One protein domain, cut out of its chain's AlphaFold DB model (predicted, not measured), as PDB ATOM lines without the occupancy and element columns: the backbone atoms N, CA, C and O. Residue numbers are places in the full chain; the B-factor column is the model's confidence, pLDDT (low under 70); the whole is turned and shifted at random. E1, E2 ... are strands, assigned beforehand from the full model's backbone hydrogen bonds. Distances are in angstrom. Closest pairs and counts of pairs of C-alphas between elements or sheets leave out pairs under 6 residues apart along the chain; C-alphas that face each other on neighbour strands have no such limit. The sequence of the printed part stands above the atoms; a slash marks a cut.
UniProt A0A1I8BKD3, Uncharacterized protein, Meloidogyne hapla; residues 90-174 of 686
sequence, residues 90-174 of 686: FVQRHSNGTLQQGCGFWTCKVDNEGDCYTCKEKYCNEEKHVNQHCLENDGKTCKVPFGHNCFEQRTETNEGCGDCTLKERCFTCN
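AT A GLANCE: This is residues 90 to 174 of the 686 residues of an uncharacterized protein of Meloidogyne hapla (UniProt A0A1I8BKD3). This is a loose rod of two small lobes set end to end: one holds the three-stranded sheet E2, E1, E3 with long loops beside it, the other holds the hairpin of E4 and E5 packed on the three-stranded sheet E7, E6, E8. E4 and E5 have their centres nearest to the mean of the C-alphas, while E2 and E8 lie farthest from it. The printed part has 85 residues, with no named helix and eight named strands, E1 to E8 in order along the chain; each sheet is antiparallel. The class is all strand, though only 35 of the 85 residues are in named elements. The whole is loose, with a radius of gyration of the C-alphas of 15.1 A, and spans 46 by 22 by 16 A.

IN THESE COORDINATES: E1, residues 90 to 93, is 10.4 A long and begins with C-alpha 90 at (-44.846, -32.708, 21.195). E2, residues 99 to 103, is 14.0 A long, and E3, residues 116 to 119, 10.4 A. E4, residues 132 to 136, is 13.1 A long and begins with C-alpha 132 at (-39.793, -28.181, 6.692). E5, residues 140 to 144, is 13.6 A long. E6 is residues 150 to 153, 10.6 A, and E7 is residues 158 to 161, 9.5 A. E8, residues 170 to 173, is 10.2 A long and ends with C-alpha 173 at (-32.282, -22.243, 0.201).

HOW THE PARTS SIT: In the first sheet E1 is the inner strand. E1 and E2 form a hairpin at 164 degrees, with N 92 and O 100 2.8 A apart, within hydrogen-bond range. E1 and E3 are antiparallel at 165 degrees, with N 91 and O 117 at 2.9 A. The closest C-alphas of E1 and E4 are those of Arg 93 and Gln 132, 7.5 A apart. E4 and E5 form a hairpin at 141 degrees, with N 134 and O 142 at 2.9 A. The closest C-alphas of E4 and E7 are those of Glu 136 and Gly 160, 4.6 A apart; those of E5 and E7 are Cys 142 and Cys 161, at 6.1 A. E6, the inner strand of its sheet, forms a hairpin with E7 at 169 degrees, with N 151 and O 160 at 3.0 A. E6 and E8 are antiparallel at 160 degrees, with N 150 and O 173 at 2.7 A. Among the pairs that are apart are E3 and E5, and E2 and E8.

THE WHOLE: The two C-alphas farthest apart, those of Lys 122 and Glu 156, are 48.0 A from each other. The printed part has no cut. The links E2 to E3 and E3 to E4 are long, with 12 residues each. The mean pLDDT of the printed part is 76.2, and 25 residues are under 70: 105 to 114, 137 to 139, 154 to 159 and 165 to 170.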
ATOM      1  N   PHE A  90     -44.616 -32.718  22.639       88.62
ATOM      2  CA  PHE A  90     -44.846 -32.708  21.195       88.62
ATOM      3  C   PHE A  90     -44.201 -31.496  20.520       88.62
ATOM      4  O   PHE A  90     -44.053 -30.431  21.128       88.62
ATOM      5  N   VAL A  91     -43.842 -31.664  19.251       87.62
ATOM      6  CA  VAL A  91     -43.505 -30.595  18.308       87.62
ATOM      7  C   VAL A  91     -44.249 -30.850  17.006       87.62
ATOM      8  O   VAL A  91     -44.310 -31.983  16.538       87.62
ATOM      9  N   GLN A  92     -44.844 -29.806  16.441       85.69
ATOM     10  CA  GLN A  92     -45.601 -29.872  15.202       85.69
ATOM     11  C   GLN A  92     -45.282 -28.672  14.315       85.69
ATOM     12  O   GLN A  92     -45.284 -27.534  14.789       85.69
ATOM     13  N   ARG A  93     -45.089 -28.910  13.015       84.25
ATOM     14  CA  ARG A  93     -45.105 -27.858  11.998       84.25
ATOM     15  C   ARG A  93     -46.409 -27.890  11.211       84.25
ATOM     16  O   ARG A  93     -46.821 -28.924  10.694       84.25
ATOM     17  N   HIS A  94     -47.062 -26.738  11.119       79.19
ATOM     18  CA  HIS A  94     -48.254 -26.548  10.293       79.19
ATOM     19  C   HIS A  94     -47.870 -26.225   8.844       79.19
ATOM     20  O   HIS A  94     -46.783 -25.712   8.587       79.19
ATOM     21  N   SER A  95     -48.777 -26.470   7.894       71.38
ATOM     22  CA  SER A  95     -48.558 -26.210   6.456       71.38
ATOM     23  C   SER A  95     -48.274 -24.745   6.110       71.38
ATOM     24  O   SER A  95     -47.686 -24.448   5.080       71.38
ATOM     25  N   ASN A  96     -48.674 -23.818   6.980       71.19
ATOM     26  CA  ASN A  96     -48.375 -22.391   6.860       71.19
ATOM     27  C   ASN A  96     -47.023 -21.990   7.491       71.19
ATOM     28  O   ASN A  96     -46.721 -20.801   7.575       71.19
ATOM     29  N   GLY A  97     -46.266 -22.956   8.012       71.81
ATOM     30  CA  GLY A  97     -44.952 -22.761   8.620       71.81
ATOM     31  C   GLY A  97     -44.904 -22.531  10.109       71.81
ATOM     32  O   GLY A  97     -43.811 -22.515  10.677       71.81
ATOM     33  N   THR A  98     -46.056 -22.418  10.762       80.75
ATOM     34  CA  THR A  98     -46.105 -22.188  12.207       80.75
ATOM     35  C   THR A  98     -45.564 -23.411  12.952       80.75
ATOM     36  O   THR A  98     -46.041 -24.526  12.730       80.75
ATOM     37  N   LEU A  99     -44.586 -23.205  13.838       84.50
ATOM     38  CA  LEU A  99     -44.071 -24.230  14.746       84.50
ATOM     39  C   LEU A  99     -44.851 -24.182  16.064       84.50
ATOM     40  O   LEU A  99     -45.043 -23.112  16.637       84.50
ATOM     41  N   GLN A 100     -45.288 -25.339  16.549       85.81
ATOM     42  CA  GLN A 100     -46.006 -25.476  17.809       85.81
ATOM     43  C   GLN A 100     -45.342 -26.547  18.668       85.81
ATOM     44  O   GLN A 100     -45.088 -27.652  18.198       85.81
ATOM     45  N   GLN A 101     -45.089 -26.233  19.935       87.81
ATOM     46  CA  GLN A 101     -44.484 -27.144  20.904       87.81
ATOM     47  C   GLN A 101     -45.285 -27.119  22.208       87.81
ATOM     48  O   GLN A 101     -45.927 -26.117  22.523       87.81
ATOM     49  N   GLY A 102     -45.283 -28.216  22.965       86.56
ATOM     50  CA  GLY A 102     -45.923 -28.225  24.277       86.56
ATOM     51  C   GLY A 102     -46.088 -29.603  24.914       86.56
ATOM     52  O   GLY A 102     -45.413 -30.567  24.553       86.56
ATOM     53  N   CYS A 103     -47.007 -29.664  25.885       84.75
ATOM     54  CA  CYS A 103     -47.361 -30.865  26.646       84.75
ATOM     55  C   CYS A 103     -48.636 -31.537  26.132       84.75
ATOM     56  O   CYS A 103     -49.625 -30.851  25.867       84.75
ATOM     57  N   GLY A 104     -48.683 -32.867  26.224       77.06
ATOM     58  CA  GLY A 104     -49.928 -33.638  26.217       77.06
ATOM     59  C   GLY A 104     -49.987 -34.689  25.120       77.06
ATOM     60  O   GLY A 104     -49.148 -34.712  24.226       77.06
ATOM     61  N   PHE A 105     -51.001 -35.555  25.205       66.00
ATOM     62  CA  PHE A 105     -51.307 -36.534  24.164       66.00
ATOM     63  C   PHE A 105     -51.908 -35.807  22.962       66.00
ATOM     64  O   PHE A 105     -53.124 -35.620  22.862       66.00
ATOM     65  N   TRP A 106     -51.044 -35.313  22.084       64.25
ATOM     66  CA  TRP A 106     -51.486 -34.758  20.821       64.25
ATOM     67  C   TRP A 106     -51.593 -35.908  19.833       64.25
ATOM     68  O   TRP A 106     -50.589 -36.486  19.423       64.25
ATOM     69  N   THR A 107     -52.816 -36.262  19.433       60.59
ATOM     70  CA  THR A 107     -52.994 -37.149  18.286       60.59
ATOM     71  C   THR A 107     -52.466 -36.403  17.070       60.59
ATOM     72  O   THR A 107     -53.167 -35.540  16.533       60.59
ATOM     73  N   CYS A 108     -51.232 -36.697  16.656       63.34
ATOM     74  CA  CYS A 108     -50.736 -36.318  15.342       63.34
ATOM     75  C   CYS A 108     -51.784 -36.822  14.337       63.34
ATOM     76  O   CYS A 108     -51.925 -38.028  14.132       63.34
ATOM     77  N   LYS A 109     -52.635 -35.923  13.822       53.75
ATOM     78  CA  LYS A 109     -53.677 -36.313  12.871       53.75
ATOM     79  C   LYS A 109     -52.980 -36.924  11.657       53.75
ATOM     80  O   LYS A 109     -51.948 -36.425  11.219       53.75
ATOM     81  N   VAL A 110     -53.566 -38.012  11.170       48.41
ATOM     82  CA  VAL A 110     -53.016 -39.040  10.269       48.41
ATOM     83  C   VAL A 110     -52.505 -38.504   8.913       48.41
ATOM     84  O   VAL A 110     -51.867 -39.235   8.169       48.41
ATOM     85  N   ASP A 111     -52.663 -37.213   8.619       49.12
ATOM     86  CA  ASP A 111     -52.267 -36.598   7.344       49.12
ATOM     87  C   ASP A 111     -50.808 -36.067   7.334       49.12
ATOM     88  O   ASP A 111     -50.348 -35.483   6.351       49.12
ATOM     89  N   ASN A 112     -50.067 -36.246   8.437       55.84
ATOM     90  CA  ASN A 112     -48.831 -35.515   8.737       55.84
ATOM     91  C   ASN A 112     -47.663 -36.403   9.213       55.84
ATOM     92  O   ASN A 112     -46.999 -36.087  10.203       55.84
ATOM     93  N   GLU A 113     -47.366 -37.494   8.497       58.59
ATOM     94  CA  GLU A 113     -46.088 -38.198   8.689       58.59
ATOM     95  C   GLU A 113     -44.916 -37.208   8.551       58.59
ATOM     96  O   GLU A 113     -44.779 -36.498   7.553       58.59
ATOM     97  N   GLY A 114     -44.100 -37.121   9.604       67.69
ATOM     98  CA  GLY A 114     -42.922 -36.259   9.667       67.69
ATOM     99  C   GLY A 114     -43.169 -34.789  10.018       67.69
ATOM    100  O   GLY A 114     -42.196 -34.084  10.223       67.69
ATOM    101  N   ASP A 115     -44.408 -34.304  10.156       77.25
ATOM    102  CA  ASP A 115     -44.690 -32.917  10.600       77.25
ATOM    103  C   ASP A 115     -45.036 -32.817  12.090       77.25
ATOM    104  O   ASP A 115     -45.303 -31.731  12.600       77.25
ATOM    105  N   CYS A 116     -45.071 -33.949  12.786       84.06
ATOM    106  CA  CYS A 116     -45.387 -34.059  14.200       84.06
ATOM    107  C   CYS A 116     -44.463 -35.100  14.832       84.06
ATOM    108  O   CYS A 116     -44.295 -36.189  14.284       84.06
ATOM    109  N   TYR A 117     -43.878 -34.771  15.978       85.56
ATOM    110  CA  TYR A 117     -43.014 -35.666  16.736       85.56
ATOM    111  C   TYR A 117     -43.376 -35.597  18.217       85.56
ATOM    112  O   TYR A 117     -43.492 -34.504  18.777       85.56
ATOM    113  N   THR A 118     -43.563 -36.763  18.842       86.31
ATOM    114  CA  THR A 118     -43.830 -36.898  20.275       86.31
ATOM    115  C   THR A 118     -42.749 -37.715  20.961       86.31
ATOM    116  O   THR A 118     -42.148 -38.615  20.373       86.31
ATOM    117  N   CYS A 119     -42.471 -37.389  22.220       86.44
ATOM    118  CA  CYS A 119     -41.371 -37.994  22.960       86.44
ATOM    119  C   CYS A 119     -41.556 -37.854  24.479       86.44
ATOM    120  O   CYS A 119     -42.332 -37.031  24.957       86.44
ATOM    121  N   LYS A 120     -40.858 -38.695  25.252       87.44
ATOM    122  CA  LYS A 120     -41.023 -38.816  26.718       87.44
ATOM    123  C   LYS A 120     -39.759 -38.471  27.509       87.44
ATOM    124  O   LYS A 120     -39.674 -38.773  28.696       87.44
ATOM    125  N   GLU A 121     -38.780 -37.861  26.854       86.44
ATOM    126  CA  GLU A 121     -37.516 -37.443  27.461       86.44
ATOM    127  C   GLU A 121     -37.514 -35.928  27.713       86.44
ATOM    128  O   GLU A 121     -38.259 -35.178  27.086       86.44
ATOM    129  N   LYS A 122     -36.689 -35.442  28.644       85.50
ATOM    130  CA  LYS A 122     -36.587 -33.997  28.902       85.50
ATOM    131  C   LYS A 122     -36.098 -33.278  27.637       85.50
ATOM    132  O   LYS A 122     -35.095 -33.679  27.056       85.50
ATOM    133  N   TYR A 123     -36.792 -32.208  27.245       85.25
ATOM    134  CA  TYR A 123     -36.415 -31.301  26.147       85.25
ATOM    135  C   TYR A 123     -36.362 -31.937  24.750       85.25
ATOM    136  O   TYR A 123     -35.729 -31.404  23.848       85.25
ATOM    137  N   CYS A 124     -37.034 -33.067  24.545       84.94
ATOM    138  CA  CYS A 124     -36.906 -33.850  23.316       84.94
ATOM    139  C   CYS A 124     -37.702 -33.303  22.116       84.94
ATOM    140  O   CYS A 124     -37.487 -33.732  20.985       84.94
ATOM    141  N   ASN A 125     -38.638 -32.374  22.320       88.25
ATOM    142  CA  ASN A 125     -39.523 -31.870  21.271       88.25
ATOM    143  C   ASN A 125     -38.904 -30.721  20.459       88.25
ATOM    144  O   ASN A 125     -39.506 -29.661  20.332       88.25
ATOM    145  N   GLU A 126     -37.699 -30.903  19.921       86.69
ATOM    146  CA  GLU A 126     -37.006 -29.894  19.105       86.69
ATOM    147  C   GLU A 126     -37.536 -29.797  17.661       86.69
ATOM    148  O   GLU A 126     -37.968 -30.783  17.065       86.69
ATOM    149  N   GLU A 127     -37.415 -28.613  17.052       85.88
ATOM    150  CA  GLU A 127     -37.847 -28.321  15.674       85.88
ATOM    151  C   GLU A 127     -37.251 -29.264  14.617       85.88
ATOM    152  O   GLU A 127     -37.926 -29.621  13.655       85.88
ATOM    153  N   LYS A 128     -36.008 -29.721  14.812       85.50
ATOM    154  CA  LYS A 128     -35.296 -30.608  13.876       85.50
ATOM    155  C   LYS A 128     -35.971 -31.967  13.658       85.50
ATOM    156  O   LYS A 128     -35.605 -32.687  12.734       85.50
ATOM    157  N   HIS A 129     -36.908 -32.342  14.530       86.31
ATOM    158  CA  HIS A 129     -37.631 -33.608  14.450       86.31
ATOM    159  C   HIS A 129     -38.869 -33.552  13.549       86.31
ATOM    160  O   HIS A 129     -39.487 -34.591  13.323       86.31
ATOM    161  N   VAL A 130     -39.223 -32.372  13.026       87.25
ATOM    162  CA  VAL A 130     -40.305 -32.208  12.052       87.25
ATOM    163  C   VAL A 130     -39.774 -31.693  10.716       87.25
ATOM    164  O   VAL A 130     -38.779 -30.973  10.655       87.25
ATOM    165  N   ASN A 131     -40.446 -32.059   9.630       86.69
ATOM    166  CA  ASN A 131     -40.128 -31.614   8.285       86.69
ATOM    167  C   ASN A 131     -40.288 -30.092   8.161       86.69
ATOM    168  O   ASN A 131     -41.051 -29.435   8.876       86.69
ATOM    169  N   GLN A 132     -39.565 -29.526   7.205       86.19
ATOM    170  CA  GLN A 132     -39.793 -28.181   6.692       86.19
ATOM    171  C   GLN A 132     -40.514 -28.276   5.342       86.19
ATOM    172  O   GLN A 132     -40.482 -29.319   4.687       86.19
ATOM    173  N   HIS A 133     -41.173 -27.199   4.913       86.50
ATOM    174  CA  HIS A 133     -41.932 -27.187   3.665       86.50
ATOM    175  C   HIS A 133     -41.333 -26.184   2.684       86.50
ATOM    176  O   HIS A 133     -40.845 -25.130   3.097       86.50
ATOM    177  N   CYS A 134     -41.390 -26.524   1.402       86.12
ATOM    178  CA  CYS A 134     -40.996 -25.676   0.280       86.12
ATOM    179  C   CYS A 134     -42.228 -25.358  -0.567       86.12
ATOM    180  O   CYS A 134     -43.175 -26.146  -0.588       86.12
ATOM    181  N   LEU A 135     -42.212 -24.226  -1.268       83.56
ATOM    182  CA  LEU A 135     -43.257 -23.873  -2.227       83.56
ATOM    183  C   LEU A 135     -43.157 -24.755  -3.477       83.56
ATOM    184  O   LEU A 135     -42.058 -25.051  -3.949       83.56
ATOM    185  N   GLU A 136     -44.314 -25.175  -3.974       78.88
ATOM    186  CA  GLU A 136     -44.523 -25.763  -5.295       78.88
ATOM    187  C   GLU A 136     -45.402 -24.829  -6.134       78.88
ATOM    188  O   GLU A 136     -46.121 -23.974  -5.601       78.88
ATOM    189  N   ASN A 137     -45.424 -25.068  -7.448       66.81
ATOM    190  CA  ASN A 137     -46.312 -24.352  -8.363       66.81
ATOM    191  C   ASN A 137     -47.770 -24.338  -7.863       66.81
ATOM    192  O   ASN A 137     -48.250 -25.275  -7.217       66.81
ATOM    193  N   ASP A 138     -48.493 -23.275  -8.216       65.50
ATOM    194  CA  ASP A 138     -49.891 -23.030  -7.834       65.50
ATOM    195  C   ASP A 138     -50.112 -22.759  -6.330       65.50
ATOM    196  O   ASP A 138     -51.249 -22.780  -5.852       65.50
ATOM    197  N   GLY A 139     -49.041 -22.478  -5.575       66.19
ATOM    198  CA  GLY A 139     -49.110 -22.145  -4.149       66.19
ATOM    199  C   GLY A 139     -49.277 -23.359  -3.230       66.19
ATOM    200  O   GLY A 139     -49.681 -23.204  -2.075       66.19
ATOM    201  N   LYS A 140     -48.995 -24.566  -3.734       77.69
ATOM    202  CA  LYS A 140     -48.915 -25.791  -2.926       77.69
ATOM    203  C   LYS A 140     -47.580 -25.858  -2.184       77.69
ATOM    204  O   LYS A 140     -46.676 -25.064  -2.424       77.69
ATOM    205  N   THR A 141     -47.463 -26.808  -1.260       80.81
ATOM    206  CA  THR A 141     -46.239 -27.024  -0.486       80.81
ATOM    207  C   THR A 141     -45.837 -28.491  -0.488       80.81
ATOM    208  O   THR A 141     -46.681 -29.354  -0.239       80.81
ATOM    209  N   CYS A 142     -44.548 -28.765  -0.656       83.56
ATOM    210  CA  CYS A 142     -43.960 -30.094  -0.492       83.56
ATOM    211  C   CYS A 142     -43.111 -30.173   0.783       83.56
ATOM    212  O   CYS A 142     -42.632 -29.154   1.281       83.56
ATOM    213  N   LYS A 143     -42.942 -31.382   1.334       84.19
ATOM    214  CA  LYS A 143     -42.254 -31.628   2.616       84.19
ATOM    215  C   LYS A 143     -40.844 -32.169   2.378       84.19
ATOM    216  O   LYS A 143     -40.676 -33.120   1.618       84.19
ATOM    217  N   VAL A 144     -39.850 -31.618   3.070       86.12
ATOM    218  CA  VAL A 144     -38.473 -32.138   3.116       86.12
ATOM    219  C   VAL A 144     -37.978 -32.208   4.563       86.12
ATOM    220  O   VAL A 144     -38.465 -31.446   5.402       86.12
ATOM    221  N   PRO A 145     -37.009 -33.084   4.888       85.88
ATOM    222  CA  PRO A 145     -36.425 -33.112   6.224       85.88
ATOM    223  C   PRO A 145     -35.824 -31.755   6.605       85.88
ATOM    224  O   PRO A 145     -35.377 -30.993   5.743       85.88
ATOM    225  N   PHE A 146     -35.811 -31.446   7.902       83.69
ATOM    226  CA  PHE A 146     -35.255 -30.194   8.410       83.69
ATOM    227  C   PHE A 146     -33.818 -29.968   7.905       83.69
ATOM    228  O   PHE A 146     -32.970 -30.855   8.007       83.69
ATOM    229  N   GLY A 147     -33.550 -28.783   7.348       80.88
ATOM    230  CA  GLY A 147     -32.238 -28.400   6.817       80.88
ATOM    231  C   GLY A 147     -31.929 -28.861   5.386       80.88
ATOM    232  O   GLY A 147     -30.847 -28.552   4.888       80.88
ATOM    233  N   HIS A 148     -32.842 -29.564   4.704       87.69
ATOM    234  CA  HIS A 148     -32.707 -29.864   3.271       87.69
ATOM    235  C   HIS A 148     -32.956 -28.625   2.392       87.69
ATOM    236  O   HIS A 148     -33.373 -27.577   2.875       87.69
ATOM    237  N   ASN A 149     -32.701 -28.723   1.088       86.38
ATOM    238  CA  ASN A 149     -32.897 -27.597   0.176       86.38
ATOM    239  C   ASN A 149     -34.335 -27.526  -0.372       86.38
ATOM    240  O   ASN A 149     -34.953 -28.539  -0.703       86.38
ATOM    241  N   CYS A 150     -34.837 -26.300  -0.472       86.94
ATOM    242  CA  CYS A 150     -35.918 -25.854  -1.339       86.94
ATOM    243  C   CYS A 150     -35.300 -25.157  -2.553       86.94
ATOM    244  O   CYS A 150     -34.263 -24.498  -2.406       86.94
ATOM    245  N   PHE A 151     -35.940 -25.238  -3.721       84.75
ATOM    246  CA  PHE A 151     -35.438 -24.575  -4.921       84.75
ATOM    247  C   PHE A 151     -36.497 -23.752  -5.660       84.75
ATOM    248  O   PHE A 151     -37.702 -23.997  -5.564       84.75
ATOM    249  N   GLU A 152     -36.017 -22.777  -6.426       77.88
ATOM    250  CA  GLU A 152     -36.812 -21.964  -7.340       77.88
ATOM    251  C   GLU A 152     -36.072 -21.775  -8.667       77.88
ATOM    252  O   GLU A 152     -34.896 -21.398  -8.678       77.88
ATOM    253  N   GLN A 153     -36.760 -21.996  -9.789       71.50
ATOM    254  CA  GLN A 153     -36.226 -21.755 -11.126       71.50
ATOM    255  C   GLN A 153     -37.288 -21.131 -12.040       71.50
ATOM    256  O   GLN A 153     -38.402 -21.633 -12.163       71.50
ATOM    257  N   ARG A 154     -36.914 -20.079 -12.784       62.53
ATOM    258  CA  ARG A 154     -37.760 -19.513 -13.849       62.53
ATOM    259  C   ARG A 154     -37.645 -20.336 -15.136       62.53
ATOM    260  O   ARG A 154     -36.923 -19.985 -16.068       62.53
ATOM    261  N   THR A 155     -38.379 -21.440 -15.176       58.22
ATOM    262  CA  THR A 155     -38.841 -22.121 -16.400       58.22
ATOM    263  C   THR A 155     -40.371 -22.189 -16.363       58.22
ATOM    264  O   THR A 155     -40.961 -21.777 -15.371       58.22
ATOM    265  N   GLU A 156     -41.038 -22.711 -17.396       50.22
ATOM    266  CA  GLU A 156     -42.513 -22.783 -17.437       50.22
ATOM    267  C   GLU A 156     -43.158 -23.555 -16.254       50.22
ATOM    268  O   GLU A 156     -44.374 -23.485 -16.109       50.22
ATOM    269  N   THR A 157     -42.399 -24.284 -15.413       50.94
ATOM    270  CA  THR A 157     -42.983 -25.281 -14.492       50.94
ATOM    271  C   THR A 157     -42.298 -25.577 -13.138       50.94
ATOM    272  O   THR A 157     -42.638 -26.624 -12.607       50.94
ATOM    273  N   ASN A 158     -41.349 -24.839 -12.532       60.19
ATOM    274  CA  ASN A 158     -40.566 -25.468 -11.427       60.19
ATOM    275  C   ASN A 158     -40.167 -24.596 -10.210       60.19
ATOM    276  O   ASN A 158     -38.992 -24.267 -10.027       60.19
ATOM    277  N   GLU A 159     -41.115 -24.339  -9.307       68.12
ATOM    278  CA  GLU A 159     -40.861 -24.269  -7.852       68.12
ATOM    279  C   GLU A 159     -40.941 -25.682  -7.245       68.12
ATOM    280  O   GLU A 159     -41.807 -26.465  -7.648       68.12
ATOM    281  N   GLY A 160     -40.072 -26.042  -6.288       74.25
ATOM    282  CA  GLY A 160     -40.191 -27.351  -5.642       74.25
ATOM    283  C   GLY A 160     -39.185 -27.696  -4.541       74.25
ATOM    284  O   GLY A 160     -38.381 -26.882  -4.080       74.25
ATOM    285  N   CYS A 161     -39.261 -28.955  -4.105       79.19
ATOM    286  CA  CYS A 161     -38.422 -29.541  -3.062       79.19
ATOM    287  C   CYS A 161     -37.148 -30.179  -3.622       79.19
ATOM    288  O   CYS A 161     -37.192 -30.889  -4.627       79.19
ATOM    289  N   GLY A 162     -36.033 -30.016  -2.909       77.56
ATOM    290  CA  GLY A 162     -34.750 -30.634  -3.231       77.56
ATOM    291  C   GLY A 162     -33.760 -29.685  -3.904       77.56
ATOM    292  O   GLY A 162     -33.826 -28.466  -3.751       77.56
ATOM    293  N   ASP A 163     -32.807 -30.276  -4.622       73.44
ATOM    294  CA  ASP A 163     -31.739 -29.553  -5.308       73.44
ATOM    295  C   ASP A 163     -32.095 -29.241  -6.763       73.44
ATOM    296  O   ASP A 163     -32.735 -30.027  -7.463       73.44
ATOM    297  N   CYS A 164     -31.585 -28.111  -7.247       70.25
ATOM    298  CA  CYS A 164     -31.672 -27.726  -8.649       70.25
ATOM    299  C   CYS A 164     -31.026 -28.764  -9.578       70.25
ATOM    300  O   CYS A 164     -29.862 -29.133  -9.407       70.25
ATOM    301  N   THR A 165     -31.720 -29.124 -10.657       63.53
ATOM    302  CA  THR A 165     -31.143 -29.892 -11.775       63.53
ATOM    303  C   THR A 165     -30.294 -29.017 -12.707       63.53
ATOM    304  O   THR A 165     -29.347 -29.510 -13.320       63.53
ATOM    305  N   LEU A 166     -30.573 -27.707 -12.773       63.91
ATOM    306  CA  LEU A 166     -29.860 -26.714 -13.586       63.91
ATOM    307  C   LEU A 166     -29.274 -25.609 -12.695       63.91
ATOM    308  O   LEU A 166     -29.943 -24.626 -12.382       63.91
ATOM    309  N   LYS A 167     -28.008 -25.763 -12.288       59.00
ATOM    310  CA  LYS A 167     -27.351 -24.879 -11.302       59.00
ATOM    311  C   LYS A 167     -27.284 -23.399 -11.701       59.00
ATOM    312  O   LYS A 167     -27.218 -22.551 -10.824       59.00
ATOM    313  N   GLU A 168     -27.287 -23.079 -12.994       59.66
ATOM    314  CA  GLU A 168     -27.015 -21.713 -13.475       59.66
ATOM    315  C   GLU A 168     -28.231 -20.775 -13.463       59.66
ATOM    316  O   GLU A 168     -28.052 -19.566 -13.571       59.66
ATOM    317  N   ARG A 169     -29.458 -21.301 -13.327       65.19
ATOM    318  CA  ARG A 169     -30.712 -20.514 -13.381       65.19
ATOM    319  C   ARG A 169     -31.652 -20.797 -12.216       65.19
ATOM    320  O   ARG A 169     -32.865 -20.629 -12.335       65.19
ATOM    321  N   CYS A 170     -31.099 -21.298 -11.123       68.94
ATOM    322  CA  CYS A 170     -31.867 -21.841 -10.023       68.94
ATOM    323  C   CYS A 170     -31.288 -21.373  -8.690       68.94
ATOM    324  O   CYS A 170     -30.072 -21.336  -8.501       68.94
ATOM    325  N   PHE A 171     -32.174 -20.995  -7.779       77.06
ATOM    326  CA  PHE A 171     -31.842 -20.574  -6.427       77.06
ATOM    327  C   PHE A 171     -32.179 -21.709  -5.459       77.06
ATOM    328  O   PHE A 171     -33.267 -22.273  -5.545       77.06
ATOM    329  N   THR A 172     -31.264 -22.044  -4.543       81.94
ATOM    330  CA  THR A 172     -31.515 -23.000  -3.449       81.94
ATOM    331  C   THR A 172     -31.439 -22.303  -2.102       81.94
ATOM    332  O   THR A 172     -30.644 -21.383  -1.905       81.94
ATOM    333  N   CYS A 173     -32.262 -22.748  -1.163       83.25
ATOM    334  CA  CYS A 173     -32.282 -22.243   0.201       83.25
ATOM    335  C   CYS A 173     -32.770 -23.336   1.157       83.25
ATOM    336  O   CYS A 173     -33.474 -24.248   0.749       83.25
ATOM    337  N   ASN A 174     -32.390 -23.262   2.431       85.38
ATOM    338  CA  ASN A 174     -32.561 -24.354   3.398       85.38
ATOM    339  C   ASN A 174     -33.505 -24.017   4.564       85.38
ATOM    340  O   ASN A 174     -33.455 -24.665   5.605       85.38
TER     341      ASN A 174